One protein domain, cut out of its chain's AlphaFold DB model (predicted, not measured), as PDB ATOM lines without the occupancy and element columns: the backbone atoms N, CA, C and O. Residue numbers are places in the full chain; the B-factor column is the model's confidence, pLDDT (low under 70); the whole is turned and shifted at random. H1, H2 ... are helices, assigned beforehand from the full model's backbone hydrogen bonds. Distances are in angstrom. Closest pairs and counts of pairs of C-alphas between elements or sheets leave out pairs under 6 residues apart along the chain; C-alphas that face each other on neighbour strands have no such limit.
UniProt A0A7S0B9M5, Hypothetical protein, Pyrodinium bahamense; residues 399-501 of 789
ATOM      1  N   ARG A 399     -40.863 -25.544 -46.823       91.75
ATOM      2  CA  ARG A 399     -40.683 -24.560 -45.760       91.75
ATOM      3  C   ARG A 399     -39.515 -24.965 -44.856       91.75
ATOM      4  O   ARG A 399     -39.493 -26.114 -44.408       91.75
ATOM      5  N   PRO A 400     -38.578 -24.053 -44.541       92.12
ATOM      6  CA  PRO A 400     -37.467 -24.336 -43.635       92.12
ATOM      7  C   PRO A 400     -37.876 -24.910 -42.272       92.12
ATOM      8  O   PRO A 400     -37.194 -25.810 -41.784       92.12
ATOM      9  N   ARG A 401     -38.999 -24.479 -41.672       91.81
ATOM     10  CA  ARG A 401     -39.460 -25.002 -40.369       91.81
ATOM     11  C   ARG A 401     -39.790 -26.494 -40.381       91.81
ATOM     12  O   ARG A 401     -39.767 -27.132 -39.334       91.81
ATOM     13  N   ASP A 402     -40.073 -27.047 -41.562       91.75
ATOM     14  CA  ASP A 402     -40.338 -28.474 -41.761       91.75
ATOM     15  C   ASP A 402     -39.042 -29.278 -41.989       91.75
ATOM     16  O   ASP A 402     -39.085 -30.498 -42.153       91.75
ATOM     17  N   LEU A 403     -37.887 -28.597 -41.961       93.25
ATOM     18  CA  LEU A 403     -36.506 -29.085 -41.890       93.25
ATOM     19  C   LEU A 403     -35.984 -29.890 -43.090       93.25
ATOM     20  O   LEU A 403     -34.828 -29.721 -43.463       93.25
ATOM     21  N   CYS A 404     -36.800 -30.735 -43.722       93.50
ATOM     22  CA  CYS A 404     -36.372 -31.634 -44.799       93.50
ATOM     23  C   CYS A 404     -35.621 -30.912 -45.923       93.50
ATOM     24  O   CYS A 404     -34.557 -31.350 -46.354       93.50
ATOM     25  N   CYS A 405     -36.166 -29.781 -46.381       92.62
ATOM     26  CA  CYS A 405     -35.631 -29.062 -47.533       92.62
ATOM     27  C   CYS A 405     -34.235 -28.468 -47.283       92.62
ATOM     28  O   CYS A 405     -33.541 -28.145 -48.247       92.62
ATOM     29  N   LEU A 406     -33.818 -28.349 -46.013       92.38
ATOM     30  CA  LEU A 406     -32.502 -27.845 -45.613       92.38
ATOM     31  C   LEU A 406     -31.387 -28.852 -45.921       92.38
ATOM     32  O   LEU A 406     -30.255 -28.444 -46.136       92.38
ATOM     33  N   TYR A 407     -31.706 -30.148 -46.009       92.12
ATOM     34  CA  TYR A 407     -30.747 -31.201 -46.375       92.12
ATOM     35  C   TYR A 407     -30.499 -31.285 -47.884       92.12
ATOM     36  O   TYR A 407     -29.457 -31.758 -48.320       92.12
ATOM     37  N   SER A 408     -31.473 -30.868 -48.695       87.00
ATOM     38  CA  SER A 408     -31.422 -30.932 -50.162       87.00
ATOM     39  C   SER A 408     -31.278 -29.561 -50.820       87.00
ATOM     40  O   SER A 408     -31.405 -29.458 -52.039       87.00
ATOM     41  N   SER A 409     -31.074 -28.501 -50.027       84.75
ATOM     42  CA  SER A 409     -31.050 -27.105 -50.491       84.75
ATOM     43  C   SER A 409     -32.250 -26.739 -51.382       84.75
ATOM     44  O   SER A 409     -32.128 -25.992 -52.349       84.75
ATOM     45  N   SER A 410     -33.427 -27.291 -51.075       89.25
ATOM     46  CA  SER A 410     -34.627 -27.197 -51.919       89.25
ATOM     47  C   SER A 410     -35.751 -26.370 -51.287       89.25
ATOM     48  O   SER A 410     -36.920 -26.553 -51.642       89.25
ATOM     49  N   CYS A 411     -35.426 -25.545 -50.289       90.62
ATOM     50  CA  CYS A 411     -36.402 -24.709 -49.600       90.62
ATOM     51  C   CYS A 411     -36.865 -23.545 -50.486       90.62
ATOM     52  O   CYS A 411     -36.074 -22.979 -51.240       90.62
ATOM     53  N   ASP A 412     -38.130 -23.150 -50.351       85.62
ATOM     54  CA  ASP A 412     -38.664 -21.947 -50.994       85.62
ATOM     55  C   ASP A 412     -38.238 -20.722 -50.166       85.62
ATOM     56  O   ASP A 412     -38.982 -20.231 -49.320       85.62
ATOM     57  N   VAL A 413     -37.000 -20.264 -50.368       75.12
ATOM     58  CA  VAL A 413     -36.435 -19.102 -49.668       75.12
ATOM     59  C   VAL A 413     -36.580 -17.833 -50.508       75.12
ATOM     60  O   VAL A 413     -36.054 -17.731 -51.617       75.12
ATOM     61  N   SER A 414     -37.275 -16.825 -49.979       55.66
ATOM     62  CA  SER A 414     -37.261 -15.469 -50.535       55.66
ATOM     63  C   SER A 414     -35.942 -14.791 -50.142       55.66
ATOM     64  O   SER A 414     -35.822 -14.326 -49.020       55.66
ATOM     65  N   ALA A 415     -34.942 -14.834 -51.032       58.62
ATOM     66  CA  ALA A 415     -33.658 -14.110 -51.009       58.62
ATOM     67  C   ALA A 415     -33.064 -13.711 -49.628       58.62
ATOM     68  O   ALA A 415     -33.477 -12.737 -49.037       58.62
ATOM     69  N   GLY A 416     -31.980 -14.348 -49.168       63.00
ATOM     70  CA  GLY A 416     -31.159 -13.875 -48.031       63.00
ATOM     71  C   GLY A 416     -31.807 -13.936 -46.629       63.00
ATOM     72  O   GLY A 416     -32.978 -13.638 -46.435       63.00
ATOM     73  N   ILE A 417     -31.017 -14.281 -45.604       65.94
ATOM     74  CA  ILE A 417     -31.503 -14.546 -44.228       65.94
ATOM     75  C   ILE A 417     -32.265 -13.354 -43.623       65.94
ATOM     76  O   ILE A 417     -33.301 -13.538 -42.994       65.94
ATOM     77  N   LEU A 418     -31.791 -12.125 -43.856       64.94
ATOM     78  CA  LEU A 418     -32.402 -10.902 -43.317       64.94
ATOM     79  C   LEU A 418     -33.690 -10.468 -44.029       64.94
ATOM     80  O   LEU A 418     -34.418  -9.635 -43.499       64.94
ATOM     81  N   GLN A 419     -33.970 -10.996 -45.222       69.19
ATOM     82  CA  GLN A 419     -35.208 -10.691 -45.950       69.19
ATOM     83  C   GLN A 419     -36.293 -11.736 -45.653       69.19
ATOM     84  O   GLN A 419     -37.432 -11.591 -46.097       69.19
ATOM     85  N   HIS A 420     -35.955 -12.770 -44.873       72.62
ATOM     86  CA  HIS A 420     -36.909 -13.747 -44.383       72.62
ATOM     87  C   HIS A 420     -37.725 -13.165 -43.211       72.62
ATOM     88  O   HIS A 420     -37.157 -12.497 -42.339       72.62
ATOM     89  N   PRO A 421     -39.046 -13.421 -43.144       82.12
ATOM     90  CA  PRO A 421     -39.852 -13.108 -41.968       82.12
ATOM     91  C   PRO A 421     -39.244 -13.620 -40.652       82.12
ATOM     92  O   PRO A 421     -38.656 -14.704 -40.615       82.12
ATOM     93  N   LEU A 422     -39.443 -12.856 -39.569       90.12
ATOM     94  CA  LEU A 422     -39.136 -13.255 -38.188       90.12
ATOM     95  C   LEU A 422     -40.146 -14.299 -37.695       90.12
ATOM     96  O   LEU A 422     -41.036 -14.019 -36.892       90.12
ATOM     97  N   ASP A 423     -40.013 -15.515 -38.206       91.75
ATOM     98  CA  ASP A 423     -40.812 -16.671 -37.834       91.75
ATOM     99  C   ASP A 423     -39.954 -17.948 -37.751       91.75
ATOM    100  O   ASP A 423     -38.722 -17.906 -37.811       91.75
ATOM    101  N   ASP A 424     -40.601 -19.103 -37.578       93.19
ATOM    102  CA  ASP A 424     -39.890 -20.382 -37.463       93.19
ATOM    103  C   ASP A 424     -39.146 -20.778 -38.748       93.19
ATOM    104  O   ASP A 424     -38.181 -21.535 -38.675       93.19
ATOM    105  N   ASP A 425     -39.566 -20.275 -39.917       91.81
ATOM    106  CA  ASP A 425     -38.857 -20.541 -41.170       91.81
ATOM    107  C   ASP A 425     -37.524 -19.772 -41.189       91.81
ATOM    108  O   ASP A 425     -36.478 -20.356 -41.479       91.81
ATOM    109  N   GLY A 426     -37.538 -18.498 -40.778       90.94
ATOM    110  CA  GLY A 426     -36.323 -17.689 -40.635       90.94
ATOM    111  C   GLY A 426     -35.342 -18.271 -39.612       90.94
ATOM    112  O   GLY A 426     -34.144 -18.354 -39.883       90.94
ATOM    113  N   MET A 427     -35.847 -18.749 -38.468       92.75
ATOM    114  CA  MET A 427     -35.021 -19.389 -37.435       92.75
ATOM    115  C   MET A 427     -34.397 -20.706 -37.910       92.75
ATOM    116  O   MET A 427     -33.196 -20.916 -37.727       92.75
ATOM    117  N   ALA A 428     -35.184 -21.588 -38.532       92.12
ATOM    118  CA  ALA A 428     -34.684 -22.867 -39.030       92.12
ATOM    119  C   ALA A 428     -33.621 -22.678 -40.122       92.12
ATOM    120  O   ALA A 428     -32.597 -23.362 -40.100       92.12
ATOM    121  N   LEU A 429     -33.834 -21.715 -41.025       90.50
ATOM    122  CA  LEU A 429     -32.867 -21.361 -42.059       90.50
ATOM    123  C   LEU A 429     -31.580 -20.790 -41.450       90.50
ATOM    124  O   LEU A 429     -30.493 -21.262 -41.764       90.50
ATOM    125  N   ALA A 430     -31.681 -19.811 -40.545       90.88
ATOM    126  CA  ALA A 430     -30.512 -19.220 -39.895       90.88
ATOM    127  C   ALA A 430     -29.671 -20.276 -39.157       90.88
ATOM    128  O   ALA A 430     -28.450 -20.300 -39.304       90.88
ATOM    129  N   ALA A 431     -30.314 -21.190 -38.421       91.38
ATOM    130  CA  ALA A 431     -29.626 -22.260 -37.701       91.38
ATOM    131  C   ALA A 431     -28.938 -23.282 -38.625       91.38
ATOM    132  O   ALA A 431     -27.910 -23.841 -38.241       91.38
ATOM    133  N   SER A 432     -29.465 -23.537 -39.829       90.56
ATOM    134  CA  SER A 432     -28.887 -24.532 -40.745       90.56
ATOM    135  C   SER A 432     -27.642 -24.052 -41.484       90.56
ATOM    136  O   SER A 432     -26.908 -24.872 -42.023       90.56
ATOM    137  N   HIS A 433     -27.370 -22.743 -41.508       87.00
ATOM    138  CA  HIS A 433     -26.172 -22.188 -42.150       87.00
ATOM    139  C   HIS A 433     -24.854 -22.552 -41.439       87.00
ATOM    140  O   HIS A 433     -23.786 -22.234 -41.956       87.00
ATOM    141  N   GLY A 434     -24.906 -23.223 -40.281       76.31
ATOM    142  CA  GLY A 434     -23.720 -23.804 -39.650       76.31
ATOM    143  C   GLY A 434     -22.752 -22.768 -39.074       76.31
ATOM    144  O   GLY A 434     -21.536 -22.948 -39.155       76.31
ATOM    145  N   GLY A 435     -23.277 -21.671 -38.519       86.25
ATOM    146  CA  GLY A 435     -22.474 -20.614 -37.918       86.25
ATOM    147  C   GLY A 435     -23.283 -19.646 -37.059       86.25
ATOM    148  O   GLY A 435     -24.496 -19.512 -37.199       86.25
ATOM    149  N   THR A 436     -22.573 -18.923 -36.194       90.19
ATOM    150  CA  THR A 436     -23.160 -17.936 -35.270       90.19
ATOM    151  C   THR A 436     -23.724 -16.681 -35.955       90.19
ATOM    152  O   THR A 436     -24.822 -16.271 -35.580       90.19
ATOM    153  N   PRO A 437     -23.053 -16.067 -36.959       89.50
ATOM    154  CA  PRO A 437     -23.512 -14.794 -37.527       89.50
ATOM    155  C   PRO A 437     -24.941 -14.809 -38.109       89.50
ATOM    156  O   PRO A 437     -25.670 -13.852 -37.871       89.50
ATOM    157  N   PRO A 438     -25.396 -15.865 -38.817       89.62
ATOM    158  CA  PRO A 438     -26.791 -15.997 -39.245       89.62
ATOM    159  C   PRO A 438     -27.831 -15.860 -38.127       89.62
ATOM    160  O   PRO A 438     -28.816 -15.139 -38.281       89.62
ATOM    161  N   VAL A 439     -27.619 -16.549 -37.002       91.81
ATOM    162  CA  VAL A 439     -28.541 -16.512 -35.860       91.81
ATOM    163  C   VAL A 439     -28.419 -15.187 -35.116       91.81
ATOM    164  O   VAL A 439     -29.432 -14.614 -34.734       91.81
ATOM    165  N   GLU A 440     -27.202 -14.666 -34.962       91.75
ATOM    166  CA  GLU A 440     -26.952 -13.344 -34.378       91.75
ATOM    167  C   GLU A 440     -27.721 -12.253 -35.138       91.75
ATOM    168  O   GLU A 440     -28.498 -11.524 -34.527       91.75
ATOM    169  N   ALA A 441     -27.620 -12.228 -36.469       89.88
ATOM    170  CA  ALA A 441     -28.319 -11.270 -37.323       89.88
ATOM    171  C   ALA A 441     -29.854 -11.385 -37.221       89.88
ATOM    172  O   ALA A 441     -30.564 -10.376 -37.220       89.88
ATOM    173  N   LEU A 442     -30.387 -12.608 -37.092       91.19
ATOM    174  CA  LEU A 442     -31.817 -12.831 -36.859       91.19
ATOM    175  C   LEU A 442     -32.263 -12.278 -35.495       91.19
ATOM    176  O   LEU A 442     -33.321 -11.655 -35.397       91.19
ATOM    177  N   LEU A 443     -31.466 -12.485 -34.445       92.38
ATOM    178  CA  LEU A 443     -31.762 -11.988 -33.099       92.38
ATOM    179  C   LEU A 443     -31.642 -10.461 -33.006       92.38
ATOM    180  O   LEU A 443     -32.454  -9.832 -32.328       92.38
ATOM    181  N   GLU A 444     -30.683  -9.858 -33.709       91.06
ATOM    182  CA  GLU A 444     -30.580  -8.402 -33.856       91.06
ATOM    183  C   GLU A 444     -31.824  -7.829 -34.543       91.06
ATOM    184  O   GLU A 444     -32.395  -6.844 -34.072       91.06
ATOM    185  N   HIS A 445     -32.307  -8.477 -35.606       90.62
ATOM    186  CA  HIS A 445     -33.552  -8.075 -36.255       90.62
ATOM    187  C   HIS A 445     -34.758  -8.235 -35.309       90.62
ATOM    188  O   HIS A 445     -35.588  -7.331 -35.211       90.62
ATOM    189  N   ALA A 446     -34.832  -9.324 -34.537       92.12
ATOM    190  CA  ALA A 446     -35.874  -9.505 -33.523       92.12
ATOM    191  C   ALA A 446     -35.835  -8.419 -32.432       92.12
ATOM    192  O   ALA A 446     -36.887  -7.943 -32.000       92.12
ATOM    193  N   HIS A 447     -34.645  -7.979 -32.021       91.94
ATOM    194  CA  HIS A 447     -34.483  -6.848 -31.109       91.94
ATOM    195  C   HIS A 447     -35.002  -5.538 -31.720       91.94
ATOM    196  O   HIS A 447     -35.777  -4.832 -31.074       91.94
ATOM    197  N   GLN A 448     -34.654  -5.244 -32.977       90.25
ATOM    198  CA  GLN A 448     -35.121  -4.045 -33.690       90.25
ATOM    199  C   GLN A 448     -36.649  -3.993 -33.831       90.25
ATOM    200  O   GLN A 448     -37.233  -2.912 -33.790       90.25
ATOM    201  N   GLN A 449     -37.303  -5.151 -33.954       91.19
ATOM    202  CA  GLN A 449     -38.765  -5.269 -34.003       91.19
ATOM    203  C   GLN A 449     -39.422  -5.322 -32.609       91.19
ATOM    204  O   GLN A 449     -40.628  -5.543 -32.500       91.19
ATOM    205  N   GLY A 450     -38.655  -5.140 -31.527       91.56
ATOM    206  CA  GLY A 450     -39.166  -5.133 -30.153       91.56
ATOM    207  C   GLY A 450     -39.565  -6.510 -29.609       91.56
ATOM    208  O   GLY A 450     -40.280  -6.587 -28.615       91.56
ATOM    209  N   MET A 451     -39.121  -7.602 -30.240       92.06
ATOM    210  CA  MET A 451     -39.410  -8.979 -29.809       92.06
ATOM    211  C   MET A 451     -38.390  -9.523 -28.797       92.06
ATOM    212  O   MET A 451     -38.642 -10.555 -28.173       92.06
ATOM    213  N   LEU A 452     -37.240  -8.858 -28.648       90.25
ATOM    214  CA  LEU A 452     -36.165  -9.231 -27.729       90.25
ATOM    215  C   LEU A 452     -35.640  -7.994 -26.996       90.25
ATOM    216  O   LEU A 452     -35.276  -7.000 -27.629       90.25
ATOM    217  N   GLU A 453     -35.540  -8.062 -25.671       86.88
ATOM    218  CA  GLU A 453     -34.958  -6.994 -24.858       86.88
ATOM    219  C   GLU A 453     -33.480  -7.284 -24.600       86.88
ATOM    220  O   GLU A 453     -33.113  -8.077 -23.725       86.88
ATOM    221  N   VAL A 454     -32.622  -6.613 -25.363       76.44
ATOM    222  CA  VAL A 454     -31.171  -6.669 -25.201       76.44
ATOM    223  C   VAL A 454     -30.782  -5.430 -24.393       76.44
ATOM    224  O   VAL A 454     -30.810  -4.316 -24.904       76.44
ATOM    225  N   GLY A 455     -30.538  -5.596 -23.089       72.12
ATOM    226  CA  GLY A 455     -30.127  -4.495 -22.206       72.12
ATOM    227  C   GLY A 455     -28.731  -3.946 -22.553       72.12
ATOM    228  O   GLY A 455     -28.214  -4.144 -23.646       72.12
ATOM    229  N   ALA A 456     -28.050  -3.319 -21.590       59.62
ATOM    230  CA  ALA A 456     -26.710  -2.734 -21.785       59.62
ATOM    231  C   ALA A 456     -25.596  -3.732 -22.205       59.62
ATOM    232  O   ALA A 456     -24.481  -3.316 -22.502       59.62
ATOM    233  N   LEU A 457     -25.885  -5.038 -22.247       61.34
ATOM    234  CA  LEU A 457     -24.965  -6.130 -22.603       61.34
ATOM    235  C   LEU A 457     -24.958  -6.459 -24.116       61.34
ATOM    236  O   LEU A 457     -24.650  -7.587 -24.508       61.34
ATOM    237  N   HIS A 458     -25.328  -5.502 -24.972       69.62
ATOM    238  CA  HIS A 458     -25.470  -5.693 -26.422       69.62
ATOM    239  C   HIS A 458     -24.164  -6.154 -27.105       69.62
ATOM    240  O   HIS A 458     -23.073  -5.743 -26.715       69.62
ATOM    241  N   GLY A 459     -24.273  -6.993 -28.146       77.75
ATOM    242  CA  GLY A 459     -23.149  -7.500 -28.948       77.75
ATOM    243  C   GLY A 459     -22.574  -8.830 -28.432       77.75
ATOM    244  O   GLY A 459     -23.097  -9.882 -28.798       77.75
ATOM    245  N   PRO A 460     -21.534  -8.854 -27.570       79.19
ATOM    246  CA  PRO A 460     -20.863 -10.100 -27.187       79.19
ATOM    247  C   PRO A 460     -21.769 -11.127 -26.498       79.19
ATOM    248  O   PRO A 460     -21.649 -12.324 -26.762       79.19
ATOM    249  N   ALA A 461     -22.681 -10.684 -25.626       81.19
ATOM    250  CA  ALA A 461     -23.613 -11.590 -24.956       81.19
ATOM    251  C   ALA A 461     -24.665 -12.139 -25.932       81.19
ATOM    252  O   ALA A 461     -25.000 -13.321 -25.862       81.19
ATOM    253  N   LEU A 462     -25.128 -11.313 -26.880       85.31
ATOM    254  CA  LEU A 462     -26.064 -11.731 -27.924       85.31
ATOM    255  C   LEU A 462     -25.423 -12.753 -28.865       85.31
ATOM    256  O   LEU A 462     -26.020 -13.791 -29.129       85.31
ATOM    257  N   ARG A 463     -24.175 -12.520 -29.284       88.00
ATOM    258  CA  ARG A 463     -23.386 -13.470 -30.077       88.00
ATOM    259  C   ARG A 463     -23.205 -14.808 -29.367       88.00
ATOM    260  O   ARG A 463     -23.361 -15.862 -29.978       88.00
ATOM    261  N   ARG A 464     -22.899 -14.786 -28.064       84.44
ATOM    262  CA  ARG A 464     -22.796 -16.010 -27.252       84.44
ATOM    263  C   ARG A 464     -24.139 -16.728 -27.124       84.44
ATOM    264  O   ARG A 464     -24.173 -17.950 -27.210       84.44
ATOM    265  N   ALA A 465     -25.238 -15.997 -26.959       88.12
ATOM    266  CA  ALA A 465     -26.570 -16.591 -26.954       88.12
ATOM    267  C   ALA A 465     -26.909 -17.220 -28.318       88.12
ATOM    268  O   ALA A 465     -27.395 -18.348 -28.369       88.12
ATOM    269  N   ALA A 466     -26.580 -16.530 -29.415       90.94
ATOM    270  CA  ALA A 466     -26.758 -17.013 -30.780       90.94
ATOM    271  C   ALA A 466     -25.998 -18.321 -31.028       90.94
ATOM    272  O   ALA A 466     -26.564 -19.247 -31.606       90.94
ATOM    273  N   TYR A 467     -24.754 -18.420 -30.539       89.56
ATOM    274  CA  TYR A 467     -23.929 -19.624 -30.643       89.56
ATOM    275  C   TYR A 467     -24.667 -20.866 -30.121       89.56
ATOM    276  O   TYR A 467     -24.770 -21.859 -30.820       89.56
ATOM    277  N   TYR A 468     -25.314 -20.797 -28.954       88.00
ATOM    278  CA  TYR A 468     -26.031 -21.947 -28.380       88.00
ATOM    279  C   TYR A 468     -27.384 -22.275 -29.024       88.00
ATOM    280  O   TYR A 468     -28.110 -23.151 -28.533       88.00
ATOM    281  N   HIS A 469     -27.775 -21.553 -30.072       91.00
ATOM    282  CA  HIS A 469     -29.070 -21.708 -30.737       91.00
ATOM    283  C   HIS A 469     -28.958 -22.140 -32.196       91.00
ATOM    284  O   HIS A 469     -29.965 -22.198 -32.904       91.00
ATOM    285  N   TRP A 470     -27.766 -22.562 -32.606       91.75
ATOM    286  CA  TRP A 470     -27.563 -23.384 -33.786       91.75
ATOM    287  C   TRP A 470     -26.753 -24.634 -33.422       91.75
ATOM    288  O   TRP A 470     -26.238 -24.765 -32.315       91.75
ATOM    289  N   ALA A 471     -26.723 -25.602 -34.331       91.19
ATOM    290  CA  ALA A 471     -25.891 -26.791 -34.221       91.19
ATOM    291  C   ALA A 471     -25.661 -27.375 -35.628       91.19
ATOM    292  O   ALA A 471     -26.417 -27.057 -36.548       91.19
ATOM    293  N   PRO A 472     -24.687 -28.285 -35.812       90.50
ATOM    294  CA  PRO A 472     -24.498 -29.007 -37.077       90.50
ATOM    295  C   PRO A 472     -25.685 -29.899 -37.495       90.50
ATOM    296  O   PRO A 472     -25.686 -30.469 -38.584       90.50
ATOM    297  N   TYR A 473     -26.681 -30.056 -36.626       90.12
ATOM    298  CA  TYR A 473     -27.912 -30.818 -36.816       90.12
ATOM    299  C   TYR A 473     -29.116 -29.951 -36.415       90.12
ATOM    300  O   TYR A 473     -28.959 -29.018 -35.622       90.12
ATOM    301  N   PRO A 474     -30.335 -30.251 -36.899       90.94
ATOM    302  CA  PRO A 474     -31.503 -29.465 -36.535       90.94
ATOM    303  C   PRO A 474     -31.739 -29.442 -35.020       90.94
ATOM    304  O   PRO A 474     -31.817 -30.482 -34.362       90.94
ATOM    305  N   THR A 475     -31.905 -28.245 -34.460       84.94
ATOM    306  CA  THR A 475     -32.242 -28.064 -33.038       84.94
ATOM    307  C   THR A 475     -33.723 -28.353 -32.772       84.94
ATOM    308  O   THR A 475     -34.089 -28.796 -31.678       84.94
ATOM    309  N   GLY A 476     -34.571 -28.150 -33.789       83.06
ATOM    310  CA  GLY A 476     -36.024 -28.301 -33.716       83.06
ATOM    311  C   GLY A 476     -36.708 -27.258 -32.828       83.06
ATOM    312  O   GLY A 476     -37.812 -27.519 -32.364       83.06
ATOM    313  N   MET A 477     -36.043 -26.133 -32.543       89.12
ATOM    314  CA  MET A 477     -36.601 -25.052 -31.726       89.12
ATOM    315  C   MET A 477     -37.388 -24.065 -32.588       89.12
ATOM    316  O   MET A 477     -36.952 -23.684 -33.673       89.12
ATOM    317  N   THR A 478     -38.522 -23.613 -32.064       94.25
ATOM    318  CA  THR A 478     -39.294 -22.491 -32.616       94.25
ATOM    319  C   THR A 478     -38.605 -21.161 -32.326       94.25
ATOM    320  O   THR A 478     -37.847 -21.037 -31.356       94.25
ATOM    321  N   LEU A 479     -38.921 -20.120 -33.102       94.62
ATOM    322  CA  LEU A 479     -38.394 -18.777 -32.843       94.62
ATOM    323  C   LEU A 479     -38.772 -18.301 -31.432       94.62
ATOM    324  O   LEU A 479     -37.946 -17.736 -30.719       94.62
ATOM    325  N   LYS A 480     -39.999 -18.584 -30.981       95.69
ATOM    326  CA  LYS A 480     -40.467 -18.219 -29.635       95.69
ATOM    327  C   LYS A 480     -39.616 -18.851 -28.530       95.69
ATOM    328  O   LYS A 480     -39.288 -18.181 -27.548       95.69
ATOM    329  N   GLU A 481     -39.279 -20.134 -28.660       95.12
ATOM    330  CA  GLU A 481     -38.423 -20.830 -27.694       95.12
ATOM    331  C   GLU A 481     -37.014 -20.249 -27.681       95.12
ATOM    332  O   GLU A 481     -36.466 -20.026 -26.601       95.12
ATOM    333  N   VAL A 482     -36.457 -19.962 -28.861       94.62
ATOM    334  CA  VAL A 482     -35.150 -19.313 -28.999       94.62
ATOM    335  C   VAL A 482     -35.164 -17.951 -28.311       94.62
ATOM    336  O   VAL A 482     -34.373 -17.739 -27.402       94.62
ATOM    337  N   LEU A 483     -36.106 -17.062 -28.640       95.00
ATOM    338  CA  LEU A 483     -36.205 -15.737 -28.018       95.00
ATOM    339  C   LEU A 483     -36.341 -15.819 -26.491       95.00
ATOM    340  O   LEU A 483     -35.689 -15.068 -25.770       95.00
ATOM    341  N   THR A 484     -37.125 -16.777 -25.988       93.81
ATOM    342  CA  THR A 484     -37.275 -17.009 -24.542       93.81
ATOM    343  C   THR A 484     -35.946 -17.410 -23.896       93.81
ATOM    344  O   THR A 484     -35.576 -16.875 -22.850       93.81
ATOM    345  N   ARG A 485     -35.203 -18.332 -24.521       91.31
ATOM    346  CA  ARG A 485     -33.906 -18.806 -24.017       91.31
ATOM    347  C   ARG A 485     -32.822 -17.740 -24.113       91.31
ATOM    348  O   ARG A 485     -32.064 -17.593 -23.162       91.31
ATOM    349  N   VAL A 486     -32.788 -16.966 -25.196       91.62
ATOM    350  CA  VAL A 486     -31.885 -15.815 -25.335       91.62
ATOM    351  C   VAL A 486     -32.182 -14.799 -24.245       91.62
ATOM    352  O   VAL A 486     -31.268 -14.368 -23.553       91.62
ATOM    353  N   GLN A 487     -33.452 -14.456 -24.023       90.56
ATOM    354  CA  GLN A 487     -33.827 -13.518 -22.971       90.56
ATOM    355  C   GLN A 487     -33.388 -14.010 -21.586       90.56
ATOM    356  O   GLN A 487     -32.919 -13.209 -20.778       90.56
ATOM    357  N   GLN A 488     -33.516 -15.312 -21.315       87.12
ATOM    358  CA  GLN A 488     -33.029 -15.923 -20.079       87.12
ATOM    359  C   GLN A 488     -31.500 -15.860 -19.983       87.12
ATOM    360  O   GLN A 488     -30.987 -15.412 -18.963       87.12
ATOM    361  N   PHE A 489     -30.785 -16.227 -21.046       86.31
ATOM    362  CA  PHE A 489     -29.324 -16.163 -21.115       86.31
ATOM    363  C   PHE A 489     -28.798 -14.738 -20.899       86.31
ATOM    364  O   PHE A 489     -27.799 -14.539 -20.223       86.31
ATOM    365  N   LEU A 490     -29.468 -13.726 -21.454       85.12
ATOM    366  CA  LEU A 490     -29.082 -12.324 -21.284       85.12
ATOM    367  C   LEU A 490     -29.358 -11.799 -19.868       85.12
ATOM    368  O   LEU A 490     -28.695 -10.858 -19.433       85.12
ATOM    369  N   ARG A 491     -30.338 -12.373 -19.157       84.50
ATOM    370  CA  ARG A 491     -30.657 -12.022 -17.762       84.50
ATOM    371  C   ARG A 491     -29.729 -12.710 -16.767       84.50
ATOM    372  O   ARG A 491     -29.344 -12.088 -15.784       84.50
ATOM    373  N   ASP A 492     -29.410 -13.971 -17.023       77.38
ATOM    374  CA  ASP A 492     -28.580 -14.820 -16.175       77.38
ATOM    375  C   ASP A 492     -27.612 -15.615 -17.063       77.38
ATOM    376  O   ASP A 492     -27.890 -16.763 -17.437       77.38
ATOM    377  N   PRO A 493     -26.511 -14.983 -17.510       69.88
ATOM    378  CA  PRO A 493     -25.542 -15.665 -18.343       69.88
ATOM    379  C   PRO A 493     -24.888 -16.780 -17.517       69.88
ATOM    380  O   PRO A 493     -24.443 -16.525 -16.395       69.88
ATOM    381  N   PRO A 494     -24.794 -18.014 -18.048       64.62
ATOM    382  CA  PRO A 494     -24.132 -19.098 -17.340       64.62
ATOM    383  C   PRO A 494     -22.703 -18.682 -16.990       64.62
ATOM    384  O   PRO A 494     -22.039 -18.028 -17.799       64.62
ATOM    385  N   VAL A 495     -22.235 -19.090 -15.802       58.03
ATOM    386  CA  VAL A 495     -20.858 -18.849 -15.345       58.03
ATOM    387  C   VAL A 495     -19.912 -19.212 -16.481       58.03
ATOM    388  O   VAL A 495     -19.905 -20.352 -16.954       58.03
ATOM    389  N   GLU A 496     -19.182 -18.216 -16.978       55.31
ATOM    390  CA  GLU A 496     -18.400 -18.363 -18.194       55.31
ATOM    391  C   GLU A 496     -17.298 -19.406 -17.985       55.31
ATOM    392  O   GLU A 496     -16.207 -19.090 -17.517       55.31
ATOM    393  N   LEU A 497     -17.540 -20.626 -18.474       52.81
ATOM    394  CA  LEU A 497     -16.493 -21.609 -18.794       52.81
ATOM    395  C   LEU A 497     -15.467 -21.050 -19.808       52.81
ATOM    396  O   LEU A 497     -14.441 -21.666 -20.068       52.81
ATOM    397  N   PHE A 498     -15.768 -19.878 -20.380       45.84
ATOM    398  CA  PHE A 498     -15.098 -19.197 -21.485       45.84
ATOM    399  C   PHE A 498     -14.201 -18.026 -21.058       45.84
ATOM    400  O   PHE A 498     -13.601 -17.382 -21.921       45.84
ATOM    401  N   THR A 499     -14.052 -17.758 -19.757       38.31
ATOM    402  CA  THR A 499     -13.273 -16.605 -19.259       38.31
ATOM    403  C   THR A 499     -11.776 -16.657 -19.587       38.31
ATOM    404  O   THR A 499     -11.085 -15.661 -19.402       38.31
ATOM    405  N   ALA A 500     -11.258 -17.756 -20.147       35.41
ATOM    406  CA  ALA A 500      -9.862 -17.829 -20.570       35.41
ATOM    407  C   ALA A 500      -9.584 -17.344 -22.010       35.41
ATOM    408  O   ALA A 500      -8.410 -17.181 -22.336       35.41
ATOM    409  N   LYS A 501     -10.576 -17.133 -22.903       35.84
ATOM    410  CA  LYS A 501     -10.239 -16.903 -24.333       35.84
ATOM    411  C   LYS A 501     -11.241 -16.157 -25.231       35.84
ATOM    412  O   LYS A 501     -11.246 -16.380 -26.438       35.84
TER     413      LYS A 501
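What this domain is: This is residues 399 to 501 of the 789 residues of the protein "Hypothetical protein" of Pyrodinium bahamense (UniProt A0A7S0B9M5). Look first for a cluster of four helices: H2 and H4 both pack on H3, and H5 crosses H3 nearly at right angles and packs on H4. The short H1 sits at one end of the longest axis, beyond H2, and at the other end residues 494 to 501 stick out as a free tail. The printed part has 103 residues with five named helices, H1 to H5 in order along the chain, and no named strand; its class is all helix, though the helices hold just 47 of those residues. It is compact, with a radius of gyration of the C-alphas of 13.6 A and spans of 40 by 29 by 19 A.

Where its parts are: Find C-alpha 436 at (-23.160, -17.936, -35.270); from there H3, residues 436 to 448, runs 18.4 A to C-alpha 448 at (-35.121, -4.045, -33.690). H5, residues 479 to 491, also has 13 residues; it covers 18.2 A and ends at C-alpha 491, at (-30.657, -12.022, -17.762). H2, residues 424 to 432, spans 12.2 A, and H4, residues 460 to 467, spans 10.6 A. H1, residues 404 to 407, is 5.9 A long and begins at (-36.372, -31.634, -44.799).

How they stand to each other: Begin at H3, where residues 438 to 442 alone touch H2. There the C-alphas of Ala 430 and Pro 438, the closest, are 5.0 A apart, and the two helices form a hairpin, at a shallow tilt of 28 degrees, opposite ways. H3 also touches H4, at a steep tilt of 62 degrees, opposite ways; the closest C-alphas, those of Thr 436 and Tyr 467, are 5.0 A apart. H4 and H5 touch and form a second hairpin, running opposite ways at 37 degrees, only just a steep tilt. H5 touches H4 with residues 486 to 490 alone, and the closest C-alphas, those of Ala 465 and Val 486, are 5.6 A apart. H5 is close to but not clearly touching H3, about perpendicular at 88 degrees, with the C-alphas of Leu 443 and Leu 483 closest at 7.7 A. Farther out, H1 is close to but not clearly touching H2, the C-alphas of Leu 406 and Ser 432 being closest at 6.9 A. H1 is apart from H3, H4 and H5. In H2, H3, H4 and H5 every O i to N i+4 pair is within hydrogen-bond range; H1 is too short for such a pair.

The domain as a whole: The two C-alphas farthest apart are those of Asp 412 and Ala 500, at 42.1 A. The printed part has no cut. The link from H2 to H3 is tight; those from H1 to H2, H3 to H4 and H4 to H5 are long. The mean pLDDT of the printed part is 83.2; look for values under 70 at residues 414 to 419, 456 to 458 and 493 to 501.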